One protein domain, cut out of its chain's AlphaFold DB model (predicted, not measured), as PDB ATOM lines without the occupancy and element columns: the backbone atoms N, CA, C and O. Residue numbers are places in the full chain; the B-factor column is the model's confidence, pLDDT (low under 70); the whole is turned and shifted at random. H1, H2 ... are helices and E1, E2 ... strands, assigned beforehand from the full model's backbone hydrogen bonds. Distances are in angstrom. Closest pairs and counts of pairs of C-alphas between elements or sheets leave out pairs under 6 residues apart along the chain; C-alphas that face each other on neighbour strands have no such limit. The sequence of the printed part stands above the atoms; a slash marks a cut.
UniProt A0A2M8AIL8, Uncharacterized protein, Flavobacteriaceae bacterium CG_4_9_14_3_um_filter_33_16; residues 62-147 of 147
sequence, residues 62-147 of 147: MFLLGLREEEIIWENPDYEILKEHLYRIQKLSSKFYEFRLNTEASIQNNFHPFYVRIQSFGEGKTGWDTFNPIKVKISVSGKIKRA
ATOM      1  N   MET A  62     146.023 197.556 215.460       97.88
ATOM      2  CA  MET A  62     144.938 197.946 214.565       97.88
ATOM      3  C   MET A  62     145.491 198.444 213.233       97.88
ATOM      4  O   MET A  62     146.452 199.216 213.195       97.88
ATOM      5  N   PHE A  63     144.862 198.021 212.145       98.38
ATOM      6  CA  PHE A  63     145.219 198.383 210.783       98.38
ATOM      7  C   PHE A  63     143.971 198.701 209.972       98.38
ATOM      8  O   PHE A  63     142.951 198.028 210.108       98.38
ATOM      9  N   LEU A  64     144.075 199.700 209.102       98.19
ATOM     10  CA  LEU A  64     143.160 199.860 207.983       98.19
ATOM     11  C   LEU A  64     143.695 199.036 206.808       98.19
ATOM     12  O   LEU A  64     144.878 199.149 206.488       98.19
ATOM     13  N   LEU A  65     142.854 198.196 206.206       98.06
ATOM     14  CA  LEU A  65     143.211 197.349 205.064       98.06
ATOM     15  C   LEU A  65     142.367 197.712 203.842       98.06
ATOM     16  O   LEU A  65     141.156 197.865 203.954       98.06
ATOM     17  N   GLY A  66     142.984 197.781 202.665       95.69
ATOM     18  CA  GLY A  66     142.314 197.989 201.379       95.69
ATOM     19  C   GLY A  66     141.935 199.440 201.081       95.69
ATOM     20  O   GLY A  66     141.176 199.671 200.147       95.69
ATOM     21  N   LEU A  67     142.449 200.395 201.861       94.88
ATOM     22  CA  LEU A  67     142.334 201.832 201.607       94.88
ATOM     23  C   LEU A  67     143.701 202.392 201.229       94.88
ATOM     24  O   LEU A  67     144.720 201.931 201.747       94.88
ATOM     25  N   ARG A  68     143.733 203.408 200.372       93.31
ATOM     26  CA  ARG A  68     144.923 204.234 200.146       93.31
ATOM     27  C   ARG A  68     144.976 205.351 201.176       93.31
ATOM     28  O   ARG A  68     143.943 205.838 201.629       93.31
ATOM     29  N   GLU A  69     146.178 205.766 201.566       89.50
ATOM     30  CA  GLU A  69     146.321 206.782 202.616       89.50
ATOM     31  C   GLU A  69     145.737 208.128 202.166       89.50
ATOM     32  O   GLU A  69     145.115 208.830 202.960       89.50
ATOM     33  N   GLU A  70     145.850 208.432 200.873       91.25
ATOM     34  CA  GLU A  70     145.282 209.627 200.241       91.25
ATOM     35  C   GLU A  70     143.743 209.663 200.251       91.25
ATOM     36  O   GLU A  70     143.156 210.732 200.095       91.25
ATOM     37  N   GLU A  71     143.078 208.518 200.428       90.19
ATOM     38  CA  GLU A  71     141.612 208.424 200.492       90.19
ATOM     39  C   GLU A  71     141.071 208.758 201.891       90.19
ATOM     40  O   GLU A  71     139.866 208.943 202.064       90.19
ATOM     41  N   ILE A  72     141.945 208.853 202.900       93.31
ATOM     42  CA  ILE A  72     141.561 209.066 204.295       93.31
ATOM     43  C   ILE A  72     141.740 210.540 204.671       93.31
ATOM     44  O   ILE A  72     142.853 211.050 204.789       93.31
ATOM     45  N   ILE A  73     140.627 211.212 204.965       93.38
ATOM     46  CA  ILE A  73     140.621 212.580 205.497       93.38
ATOM     47  C   ILE A  73     140.782 212.515 207.023       93.38
ATOM     48  O   ILE A  73     139.806 212.379 207.754       93.38
ATOM     49  N   TRP A  74     142.010 212.584 207.536       91.62
ATOM     50  CA  TRP A  74     142.298 212.378 208.966       91.62
ATOM     51  C   TRP A  74     141.721 213.453 209.897       91.62
ATOM     52  O   TRP A  74     141.467 213.181 211.072       91.62
ATOM     53  N   GLU A  75     141.519 214.668 209.395       91.12
ATOM     54  CA  GLU A  75     140.938 215.789 210.136       91.12
ATOM     55  C   GLU A  75     139.435 215.594 210.371       91.12
ATOM     56  O   GLU A  75     138.910 216.029 211.397       91.12
ATOM     57  N   ASN A  76     138.757 214.915 209.441       91.81
ATOM     58  CA  ASN A  76     137.337 214.586 209.511       91.81
ATOM     59  C   ASN A  76     137.066 213.211 208.865       91.81
ATOM     60  O   ASN A  76     136.544 213.149 207.749       91.81
ATOM     61  N   PRO A  77     137.461 212.116 209.536       92.50
ATOM     62  CA  PRO A  77     137.409 210.787 208.946       92.50
ATOM     63  C   PRO A  77     135.975 210.276 208.834       92.50
ATOM     64  O   PRO A  77     135.175 210.420 209.761       92.50
ATOM     65  N   ASP A  78     135.677 209.609 207.721       94.56
ATOM     66  CA  ASP A  78     134.418 208.897 207.532       94.56
ATOM     67  C   ASP A  78     134.452 207.553 208.276       94.56
ATOM     68  O   ASP A  78     134.984 206.551 207.794       94.56
ATOM     69  N   TYR A  79     133.894 207.533 209.485       93.31
ATOM     70  CA  TYR A  79     133.875 206.336 210.325       93.31
ATOM     71  C   TYR A  79     133.023 205.194 209.759       93.31
ATOM     72  O   TYR A  79     133.284 204.039 210.108       93.31
ATOM     73  N   GLU A  80     132.047 205.478 208.891       93.25
ATOM     74  CA  GLU A  80     131.237 204.440 208.246       93.25
ATOM     75  C   GLU A  80     132.062 203.659 207.227       93.25
ATOM     76  O   GLU A  80     131.898 202.448 207.117       93.25
ATOM     77  N   ILE A  81     133.005 204.322 206.556       94.19
ATOM     78  CA  ILE A  81     133.985 203.660 205.691       94.19
ATOM     79  C   ILE A  81     135.070 202.999 206.541       94.19
ATOM     80  O   ILE A  81     135.347 201.811 206.388       94.19
ATOM     81  N   LEU A  82     135.679 203.733 207.481       95.44
ATOM     82  CA  LEU A  82     136.822 203.213 208.235       95.44
ATOM     83  C   LEU A  82     136.494 201.928 208.999       95.44
ATOM     84  O   LEU A  82     137.347 201.047 209.065       95.44
ATOM     85  N   LYS A  83     135.284 201.785 209.559       93.75
ATOM     86  CA  LYS A  83     134.905 200.585 210.325       93.75
ATOM     87  C   LYS A  83     134.911 199.302 209.485       93.75
ATOM     88  O   LYS A  83     135.280 198.261 210.018       93.75
ATOM     89  N   GLU A  84     134.564 199.382 208.199       96.06
ATOM     90  CA  GLU A  84     134.543 198.238 207.271       96.06
ATOM     91  C   GLU A  84     135.961 197.811 206.859       96.06
ATOM     92  O   GLU A  84     136.209 196.669 206.469       96.06
ATOM     93  N   HIS A  85     136.914 198.730 207.003       97.38
ATOM     94  CA  HIS A  85     138.320 198.534 206.676       97.38
ATOM     95  C   HIS A  85     139.209 198.358 207.909       97.38
ATOM     96  O   HIS A  85     140.417 198.204 207.756       97.38
ATOM     97  N   LEU A  86     138.654 198.374 209.123       97.88
ATOM     98  CA  LEU A  86     139.415 198.353 210.369       97.88
ATOM     99  C   LEU A  86     139.563 196.930 210.912       97.88
ATOM    100  O   LEU A  86     138.613 196.325 211.409       97.88
ATOM    101  N   TYR A  87     140.794 196.436 210.914       98.31
ATOM    102  CA  TYR A  87     141.144 195.097 211.361       98.31
ATOM    103  C   TYR A  87     142.115 195.140 212.533       98.31
ATOM    104  O   TYR A  87     143.007 195.981 212.605       98.31
ATOM    105  N   ARG A  88     141.985 194.171 213.432       97.38
ATOM    106  CA  ARG A  88     142.971 193.866 214.465       97.38
ATOM    107  C   ARG A  88     143.787 192.648 214.071       97.38
ATOM    108  O   ARG A  88     143.262 191.699 213.483       97.38
ATOM    109  N   ILE A  89     145.045 192.612 214.477       97.06
ATOM    110  CA  ILE A  89     145.859 191.405 214.354       97.06
ATOM    111  C   ILE A  89     145.414 190.375 215.394       97.06
ATOM    112  O   ILE A  89     145.403 190.644 216.595       97.06
ATOM    113  N   GLN A  90     145.085 189.168 214.943       95.25
ATOM    114  CA  GLN A  90     144.691 188.056 215.803       95.25
ATOM    115  C   GLN A  90     145.819 187.039 216.011       95.25
ATOM    116  O   GLN A  90     145.978 186.538 217.125       95.25
ATOM    117  N   LYS A  91     146.580 186.703 214.961       93.56
ATOM    118  CA  LYS A  91     147.716 185.769 215.039       93.56
ATOM    119  C   LYS A  91     148.880 186.235 214.176       93.56
ATOM    120  O   LYS A  91     148.673 186.827 213.118       93.56
ATOM    121  N   LEU A  92     150.093 185.910 214.621       93.00
ATOM    122  CA  LEU A  92     151.340 186.259 213.945       93.00
ATOM    123  C   LEU A  92     152.317 185.087 213.918       93.00
ATOM    124  O   LEU A  92     152.701 184.544 214.957       93.00
ATOM    125  N   SER A  93     152.769 184.761 212.717       92.88
ATOM    126  CA  SER A  93     153.924 183.911 212.448       92.88
ATOM    127  C   SER A  93     154.670 184.455 211.224       92.88
ATOM    128  O   SER A  93     154.272 185.470 210.650       92.88
ATOM    129  N   SER A  94     155.756 183.792 210.831       95.19
ATOM    130  CA  SER A  94     156.526 184.157 209.641       95.19
ATOM    131  C   SER A  94     155.644 184.106 208.394       95.19
ATOM    132  O   SER A  94     155.041 183.066 208.114       95.19
ATOM    133  N   LYS A  95     155.535 185.237 207.684       93.88
ATOM    134  CA  LYS A  95     154.700 185.445 206.491       93.88
ATOM    135  C   LYS A  95     153.295 184.866 206.661       93.88
ATOM    136  O   LYS A  95     152.757 184.206 205.775       93.88
ATOM    137  N   PHE A  96     152.722 185.042 207.843       95.56
ATOM    138  CA  PHE A  96     151.394 184.543 208.158       95.56
ATOM    139  C   PHE A  96     150.782 185.456 209.213       95.56
ATOM    140  O   PHE A  96     150.943 185.253 210.421       95.56
ATOM    141  N   TYR A  97     150.113 186.498 208.732       97.12
ATOM    142  CA  TYR A  97     149.485 187.516 209.565       97.12
ATOM    143  C   TYR A  97     147.976 187.384 209.416       97.12
ATOM    144  O   TYR A  97     147.434 187.570 208.325       97.12
ATOM    145  N   GLU A  98     147.303 187.011 210.500       97.12
ATOM    146  CA  GLU A  98     145.850 186.874 210.519       97.12
ATOM    147  C   GLU A  98     145.235 188.144 211.091       97.12
ATOM    148  O   GLU A  98     145.407 188.450 212.274       97.12
ATOM    149  N   PHE A  99     144.502 188.851 210.244       98.12
ATOM    150  CA  PHE A  99     143.724 190.029 210.570       98.12
ATOM    151  C   PHE A  99     142.257 189.640 210.714       98.12
ATOM    152  O   PHE A  99     141.734 188.812 209.963       98.12
ATOM    153  N   ARG A 100     141.580 190.263 211.670       97.94
ATOM    154  CA  ARG A 100     140.144 190.122 211.875       97.94
ATOM    155  C   ARG A 100     139.494 191.485 211.954       97.94
ATOM    156  O   ARG A 100     140.040 192.364 212.616       97.94
ATOM    157  N   LEU A 101     138.335 191.631 211.325       97.69
ATOM    158  CA  LEU A 101     137.543 192.849 211.408       97.69
ATOM    159  C   LEU A 101     137.304 193.214 212.880       97.69
ATOM    160  O   LEU A 101     137.019 192.347 213.706       97.69
ATOM    161  N   ASN A 102     137.452 194.487 213.234       94.38
ATOM    162  CA  ASN A 102     137.429 194.923 214.630       94.38
ATOM    163  C   ASN A 102     136.111 194.589 215.350       94.38
ATOM    164  O   ASN A 102     136.109 194.320 216.548       94.38
ATOM    165  N   THR A 103     135.003 194.592 214.614       93.25
ATOM    166  CA  THR A 103     133.661 194.272 215.116       93.25
ATOM    167  C   THR A 103     133.383 192.769 215.194       93.25
ATOM    168  O   THR A 103     132.399 192.366 215.811       93.25
ATOM    169  N   GLU A 104     134.241 191.923 214.615       94.19
ATOM    170  CA  GLU A 104     134.049 190.475 214.608       94.19
ATOM    171  C   GLU A 104     134.543 189.837 215.918       94.19
ATOM    172  O   GLU A 104     135.746 189.773 216.224       94.19
ATOM    173  N   ALA A 105     133.587 189.306 216.678       89.31
ATOM    174  CA  ALA A 105     133.827 188.588 217.922       89.31
ATOM    175  C   ALA A 105     134.096 187.090 217.696       89.31
ATOM    176  O   ALA A 105     134.862 186.477 218.444       89.31
ATOM    177  N   SER A 106     133.496 186.490 216.663       91.00
ATOM    178  CA  SER A 106     133.644 185.073 216.345       91.00
ATOM    179  C   SER A 106     135.066 184.748 215.908       91.00
ATOM    180  O   SER A 106     135.704 185.475 215.149       91.00
ATOM    181  N   ILE A 107     135.564 183.593 216.358       88.81
ATOM    182  CA  ILE A 107     136.835 183.027 215.891       88.81
ATOM    183  C   ILE A 107     136.724 182.072 214.713       88.81
ATOM    184  O   ILE A 107     137.746 181.587 214.228       88.81
ATOM    185  N   GLN A 108     135.503 181.827 214.254       90.94
ATOM    186  CA  GLN A 108     135.206 180.833 213.230       90.94
ATOM    187  C   GLN A 108     135.007 181.457 211.845       90.94
ATOM    188  O   GLN A 108     135.235 180.781 210.843       90.94
ATOM    189  N   ASN A 109     134.658 182.747 211.780       93.38
ATOM    190  CA  ASN A 109     134.440 183.469 210.528       93.38
ATOM    191  C   ASN A 109     135.777 183.787 209.845       93.38
ATOM    192  O   ASN A 109     136.312 184.886 209.960       93.38
ATOM    193  N   ASN A 110     136.340 182.790 209.159       94.88
ATOM    194  CA  ASN A 110     137.623 182.874 208.453       94.88
ATOM    195  C   ASN A 110     137.427 183.117 206.948       94.88
ATOM    196  O   ASN A 110     137.989 182.412 206.110       94.88
ATOM    197  N   PHE A 111     136.594 184.097 206.613       94.69
ATOM    198  CA  PHE A 111     136.320 184.536 205.249       94.69
ATOM    199  C   PHE A 111     136.155 186.060 205.208       94.69
ATOM    200  O   PHE A 111     135.852 186.689 206.221       94.69
ATOM    201  N   HIS A 112     136.373 186.656 204.039       94.25
ATOM    202  CA  HIS A 112     136.178 188.090 203.827       94.25
ATOM    203  C   HIS A 112     134.688 188.471 203.985       94.25
ATOM    204  O   HIS A 112     133.841 187.715 203.505       94.25
ATOM    205  N   PRO A 113     134.335 189.623 204.591       95.44
ATOM    206  CA  PRO A 113     135.221 190.677 205.108       95.44
ATOM    207  C   PRO A 113     135.681 190.456 206.557       95.44
ATOM    208  O   PRO A 113     136.489 191.208 207.073       95.44
ATOM    209  N   PHE A 114     135.207 189.422 207.246       97.25
ATOM    210  CA  PHE A 114     135.500 189.231 208.672       97.25
ATOM    211  C   PHE A 114     136.960 188.860 208.958       97.25
ATOM    212  O   PHE A 114     137.456 189.056 210.070       97.25
ATOM    213  N   TYR A 115     137.658 188.321 207.961       97.75
ATOM    214  CA  TYR A 115     139.002 187.789 208.097       97.75
ATOM    215  C   TYR A 115     139.843 188.025 206.846       97.75
ATOM    216  O   TYR A 115     139.410 187.757 205.724       97.75
ATOM    217  N   VAL A 116     141.089 188.441 207.069       97.81
ATOM    218  CA  VAL A 116     142.115 188.604 206.038       97.81
ATOM    219  C   VAL A 116     143.393 187.915 206.501       97.81
ATOM    220  O   VAL A 116     143.801 188.029 207.657       97.81
ATOM    221  N   ARG A 117     144.056 187.206 205.587       97.44
ATOM    222  CA  ARG A 117     145.374 186.623 205.831       97.44
ATOM    223  C   ARG A 117     146.377 187.162 204.829       97.44
ATOM    224  O   ARG A 117     146.213 186.959 203.628       97.44
ATOM    225  N   ILE A 118     147.448 187.760 205.338       98.12
ATOM    226  CA  ILE A 118     148.578 188.214 204.527       98.12
ATOM    227  C   ILE A 118     149.719 187.204 204.661       98.12
ATOM    228  O   ILE A 118     150.075 186.804 205.774       98.12
ATOM    229  N   GLN A 119     150.251 186.755 203.519       97.12
ATOM    230  CA  GLN A 119     151.268 185.699 203.437       97.12
ATOM    231  C   GLN A 119     152.456 186.011 202.523       97.12
ATOM    232  O   GLN A 119     153.374 185.205 202.368       97.12
ATOM    233  N   SER A 120     152.452 187.167 201.878       97.06
ATOM    234  CA  SER A 120     153.553 187.618 201.034       97.06
ATOM    235  C   SER A 120     153.602 189.137 201.041       97.06
ATOM    236  O   SER A 120     152.657 189.764 201.510       97.06
ATOM    237  N   PHE A 121     154.687 189.722 200.540       97.62
ATOM    238  CA  PHE A 121     154.792 191.177 200.471       97.62
ATOM    239  C   PHE A 121     154.266 191.788 199.170       97.62
ATOM    240  O   PHE A 121     153.925 192.949 199.207       97.62
ATOM    241  N   GLY A 122     154.134 191.035 198.071       95.69
ATOM    242  CA  GLY A 122     153.744 191.606 196.771       95.69
ATOM    243  C   GLY A 122     152.242 191.855 196.588       95.69
ATOM    244  O   GLY A 122     151.488 191.911 197.553       95.69
ATOM    245  N   GLU A 123     151.802 191.920 195.328       95.00
ATOM    246  CA  GLU A 123     150.435 192.300 194.914       95.00
ATOM    247  C   GLU A 123     149.476 191.107 194.669       95.00
ATOM    248  O   GLU A 123     148.415 191.240 194.054       95.00
ATOM    249  N   GLY A 124     149.838 189.903 195.121       95.00
ATOM    250  CA  GLY A 124     148.984 188.716 194.987       95.00
ATOM    251  C   GLY A 124     147.756 188.734 195.912       95.00
ATOM    252  O   GLY A 124     147.667 189.522 196.837       95.00
ATOM    253  N   LYS A 125     146.827 187.779 195.760       93.56
ATOM    254  CA  LYS A 125     145.573 187.713 196.558       93.56
ATOM    255  C   LYS A 125     145.745 187.794 198.088       93.56
ATOM    256  O   LYS A 125     144.808 188.167 198.782       93.56
ATOM    257  N   THR A 126     146.901 187.388 198.611       95.12
ATOM    258  CA  THR A 126     147.266 187.426 200.043       95.12
ATOM    259  C   THR A 126     148.504 188.297 200.290       95.12
ATOM    260  O   THR A 126     149.310 188.033 201.185       95.12
ATOM    261  N   GLY A 127     148.711 189.288 199.432       97.25
ATOM    262  CA  GLY A 127     149.870 190.159 199.395       97.25
ATOM    263  C   GLY A 127     149.740 191.384 200.294       97.25
ATOM    264  O   GLY A 127     148.662 191.953 200.418       97.25
ATOM    265  N   TRP A 128     150.835 191.780 200.939       97.56
ATOM    266  CA  TRP A 128     150.893 192.992 201.751       97.56
ATOM    267  C   TRP A 128     150.534 194.211 200.905       97.56
ATOM    268  O   TRP A 128     149.620 194.938 201.275       97.56
ATOM    269  N   ASP A 129     151.144 194.369 199.732       95.94
ATOM    270  CA  ASP A 129     150.879 195.514 198.857       95.94
ATOM    271  C   ASP A 129     149.420 195.543 198.357       95.94
ATOM    272  O   ASP A 129     148.836 196.613 198.218       95.94
ATOM    273  N   THR A 130     148.770 194.383 198.196       96.44
ATOM    274  CA  THR A 130     147.341 194.294 197.826       96.44
ATOM    275  C   THR A 130     146.408 194.861 198.885       96.44
ATOM    276  O   THR A 130     145.404 195.485 198.554       96.44
ATOM    277  N   PHE A 131     146.701 194.613 200.162       96.88
ATOM    278  CA  PHE A 131     145.860 195.075 201.266       96.88
ATOM    279  C   PHE A 131     146.272 196.444 201.799       96.88
ATOM    280  O   PHE A 131     145.595 196.936 202.695       96.88
ATOM    281  N   ASN A 132     147.361 197.033 201.298       96.69
ATOM    282  CA  ASN A 132     147.917 198.317 201.728       96.69
ATOM    283  C   ASN A 132     147.725 198.627 203.237       96.69
ATOM    284  O   ASN A 132     146.958 199.525 203.586       96.69
ATOM    285  N   PRO A 133     148.334 197.856 204.162       97.50
ATOM    286  CA  PRO A 133     148.019 197.966 205.579       97.50
ATOM    287  C   PRO A 133     148.525 199.279 206.179       97.50
ATOM    288  O   PRO A 133     149.732 199.508 206.275       97.50
ATOM    289  N   ILE A 134     147.610 200.097 206.692       97.50
ATOM    290  CA  ILE A 134     147.924 201.361 207.371       97.50
ATOM    291  C   ILE A 134     147.734 201.166 208.871       97.50
ATOM    292  O   ILE A 134     146.618 200.946 209.344       97.50
ATOM    293  N   LYS A 135     148.820 201.242 209.647       98.00
ATOM    294  CA  LYS A 135     148.753 201.054 211.102       98.00
ATOM    295  C   LYS A 135     148.087 202.250 211.778       98.00
ATOM    296  O   LYS A 135     148.491 203.397 211.579       98.00
ATOM    297  N   VAL A 136     147.115 201.977 212.641       97.56
ATOM    298  CA  VAL A 136     146.356 203.005 213.362       97.56
ATOM    299  C   VAL A 136     146.299 202.734 214.861       97.56
ATOM    300  O   VAL A 136     146.481 201.615 215.339       97.56
ATOM    301  N   LYS A 137     146.031 203.789 215.624       95.81
ATOM    302  CA  LYS A 137     145.681 203.756 217.042       95.81
ATOM    303  C   LYS A 137     144.248 204.225 217.212       95.81
ATOM    304  O   LYS A 137     143.804 205.160 216.547       95.81
ATOM    305  N   ILE A 138     143.559 203.601 218.158       93.25
ATOM    306  CA  ILE A 138     142.196 203.959 218.534       93.25
ATOM    307  C   ILE A 138     142.240 204.481 219.964       93.25
ATOM    308  O   ILE A 138     142.744 203.819 220.868       93.25
ATOM    309  N   SER A 139     141.762 205.705 220.159       91.44
ATOM    310  CA  SER A 139     141.605 206.277 221.498       91.44
ATOM    311  C   SER A 139     140.412 205.662 222.231       91.44
ATOM    312  O   SER A 139     139.513 205.098 221.614       91.44
ATOM    313  N   VAL A 140     140.347 205.855 223.550       88.56
ATOM    314  CA  VAL A 140     139.217 205.393 224.379       88.56
ATOM    315  C   VAL A 140     137.858 205.935 223.920       88.56
ATOM    316  O   VAL A 140     136.842 205.290 224.143       88.56
ATOM    317  N   SER A 141     137.829 207.090 223.247       89.25
ATOM    318  CA  SER A 141     136.608 207.682 222.689       89.25
ATOM    319  C   SER A 141     136.321 207.239 221.247       89.25
ATOM    320  O   SER A 141     135.522 207.877 220.570       89.25
ATOM    321  N   GLY A 142     137.041 206.243 220.723       86.19
ATOM    322  CA  GLY A 142     136.869 205.729 219.363       86.19
ATOM    323  C   GLY A 142     137.556 206.533 218.253       86.19
ATOM    324  O   GLY A 142     137.474 206.138 217.095       86.19
ATOM    325  N   LYS A 143     138.272 207.629 218.558       91.31
ATOM    326  CA  LYS A 143     138.998 208.385 217.515       91.31
ATOM    327  C   LYS A 143     140.147 207.555 216.959       91.31
ATOM    328  O   LYS A 143     140.976 207.087 217.748       91.31
ATOM    329  N   ILE A 144     140.212 207.452 215.634       93.75
ATOM    330  CA  ILE A 144     141.249 206.734 214.892       93.75
ATOM    331  C   ILE A 144     142.319 207.735 214.445       93.75
ATOM    332  O   ILE A 144     142.001 208.815 213.953       93.75
ATOM    333  N   LYS A 145     143.592 207.396 214.652       92.62
ATOM    334  CA  LYS A 145     144.751 208.190 214.219       92.62
ATOM    335  C   LYS A 145     145.862 207.272 213.729       92.62
ATOM    336  O   LYS A 145     145.908 206.111 214.124       92.62
ATOM    337  N   ARG A 146     146.796 207.803 212.943       91.94
ATOM    338  CA  ARG A 146     148.039 207.097 212.593       91.94
ATOM    339  C   ARG A 146     148.822 206.708 213.856       91.94
ATOM    340  O   ARG A 146     148.790 207.437 214.854       91.94
ATOM    341  N   ALA A 147     149.425 205.519 213.827       89.88
ATOM    342  CA  ALA A 147     150.134 204.933 214.967       89.88
ATOM    343  C   ALA A 147     151.518 205.543 215.204       89.88
ATOM    344  O   ALA A 147     152.193 205.897 214.221       89.88
TER     345      ALA A 147
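What this domain is: This is residues 62 to 147 of the 147 residues of an uncharacterized protein of Flavobacteriaceae bacterium CG_4_9_14_3_um_filter_33_16 (UniProt A0A2M8AIL8). A single ribbon-like, strongly twisted sheet of six short strands runs through the model, with the E2, E3, E4 meander at one end, the E5 and E6 hairpin at the other, and short E1 between E2 and E5. Two short helices, H1 and H2, only graze this sheet, and two long loops, residues 65 to 78 and 102 to 114, join E1 to H1 and E3 to E4. The printed part has 86 residues, with two named helices and six named strands in the order E1 H1 E2 E3 E4 H2 E5 E6; the sheet order is E4 E3 E2 E1 E5 E6, all antiparallel. The class is mixed, helices and strands, with under half of the residues in named elements. The whole is compact, with a radius of gyration of the C-alphas of 12.7 A and spans of 34 by 28 by 19 A.

How they stand to each other: E2, residues 86 to 93, and E3, residues 96 to 101, form a hairpin, with N 90 and O 98 2.8 A apart. E3 and E4, residues 115 to 118, form another hairpin, with N 99 and O 116 2.8 A apart; E2, E3 and E4 are a meander, each strand the antiparallel neighbour of the one before. E2 bends by 57 degrees at residue 90. On its other side, E2 is antiparallel to E1, residues 62 to 64, with N 87 and O 63 2.8 A apart. E1 is antiparallel to E5, residues 134 to 138, with N 64 and O 134 2.8 A apart. E5 and E6, residues 144 to 146, form a hairpin, with N 137 and O 145 2.8 A apart. The pairing of E5 is staggered: its residues 134 to 136 pair with E1, and 136 to 138 with E6. From edge strand E4 to edge strand E6 the strands' lines turn by 176 degrees. H1, residues 79 to 84, only grazes the sheet; its closest C-alphas to E1 are those of Leu 82 and Leu 64, 7.2 A apart. H2, residues 128 to 131, also only grazes the sheet; the closest C-alphas of E4 and H2, those of Ile 118 and Trp 128, are 6.0 A apart. H1 and H2 are apart. In H1, 1 of 2 O i to N i+4 pairs is within hydrogen-bond range; H2 is too short for such a pair.

Where its parts are: E2, the longest strand, measures 20.6 A, E3 16.5 A, E5 12.8 A and E4 10.2 A. H1 measures 8.7 A, E6 7.2 A, E1 7.1 A and H2 5.5 A. E1 begins at C-alpha 62, (144.938, 197.946, 214.565), and E6 ends at C-alpha 146, (148.039, 207.097, 212.593).

The domain as a whole: The two C-alphas farthest apart are those of Asn 76 and Ser 94, 36.0 A. The printed part has no cut, and its long links are E1 to H1 and E3 to E4. The mean pLDDT of the printed part is 94.7, and no printed residue is under 70.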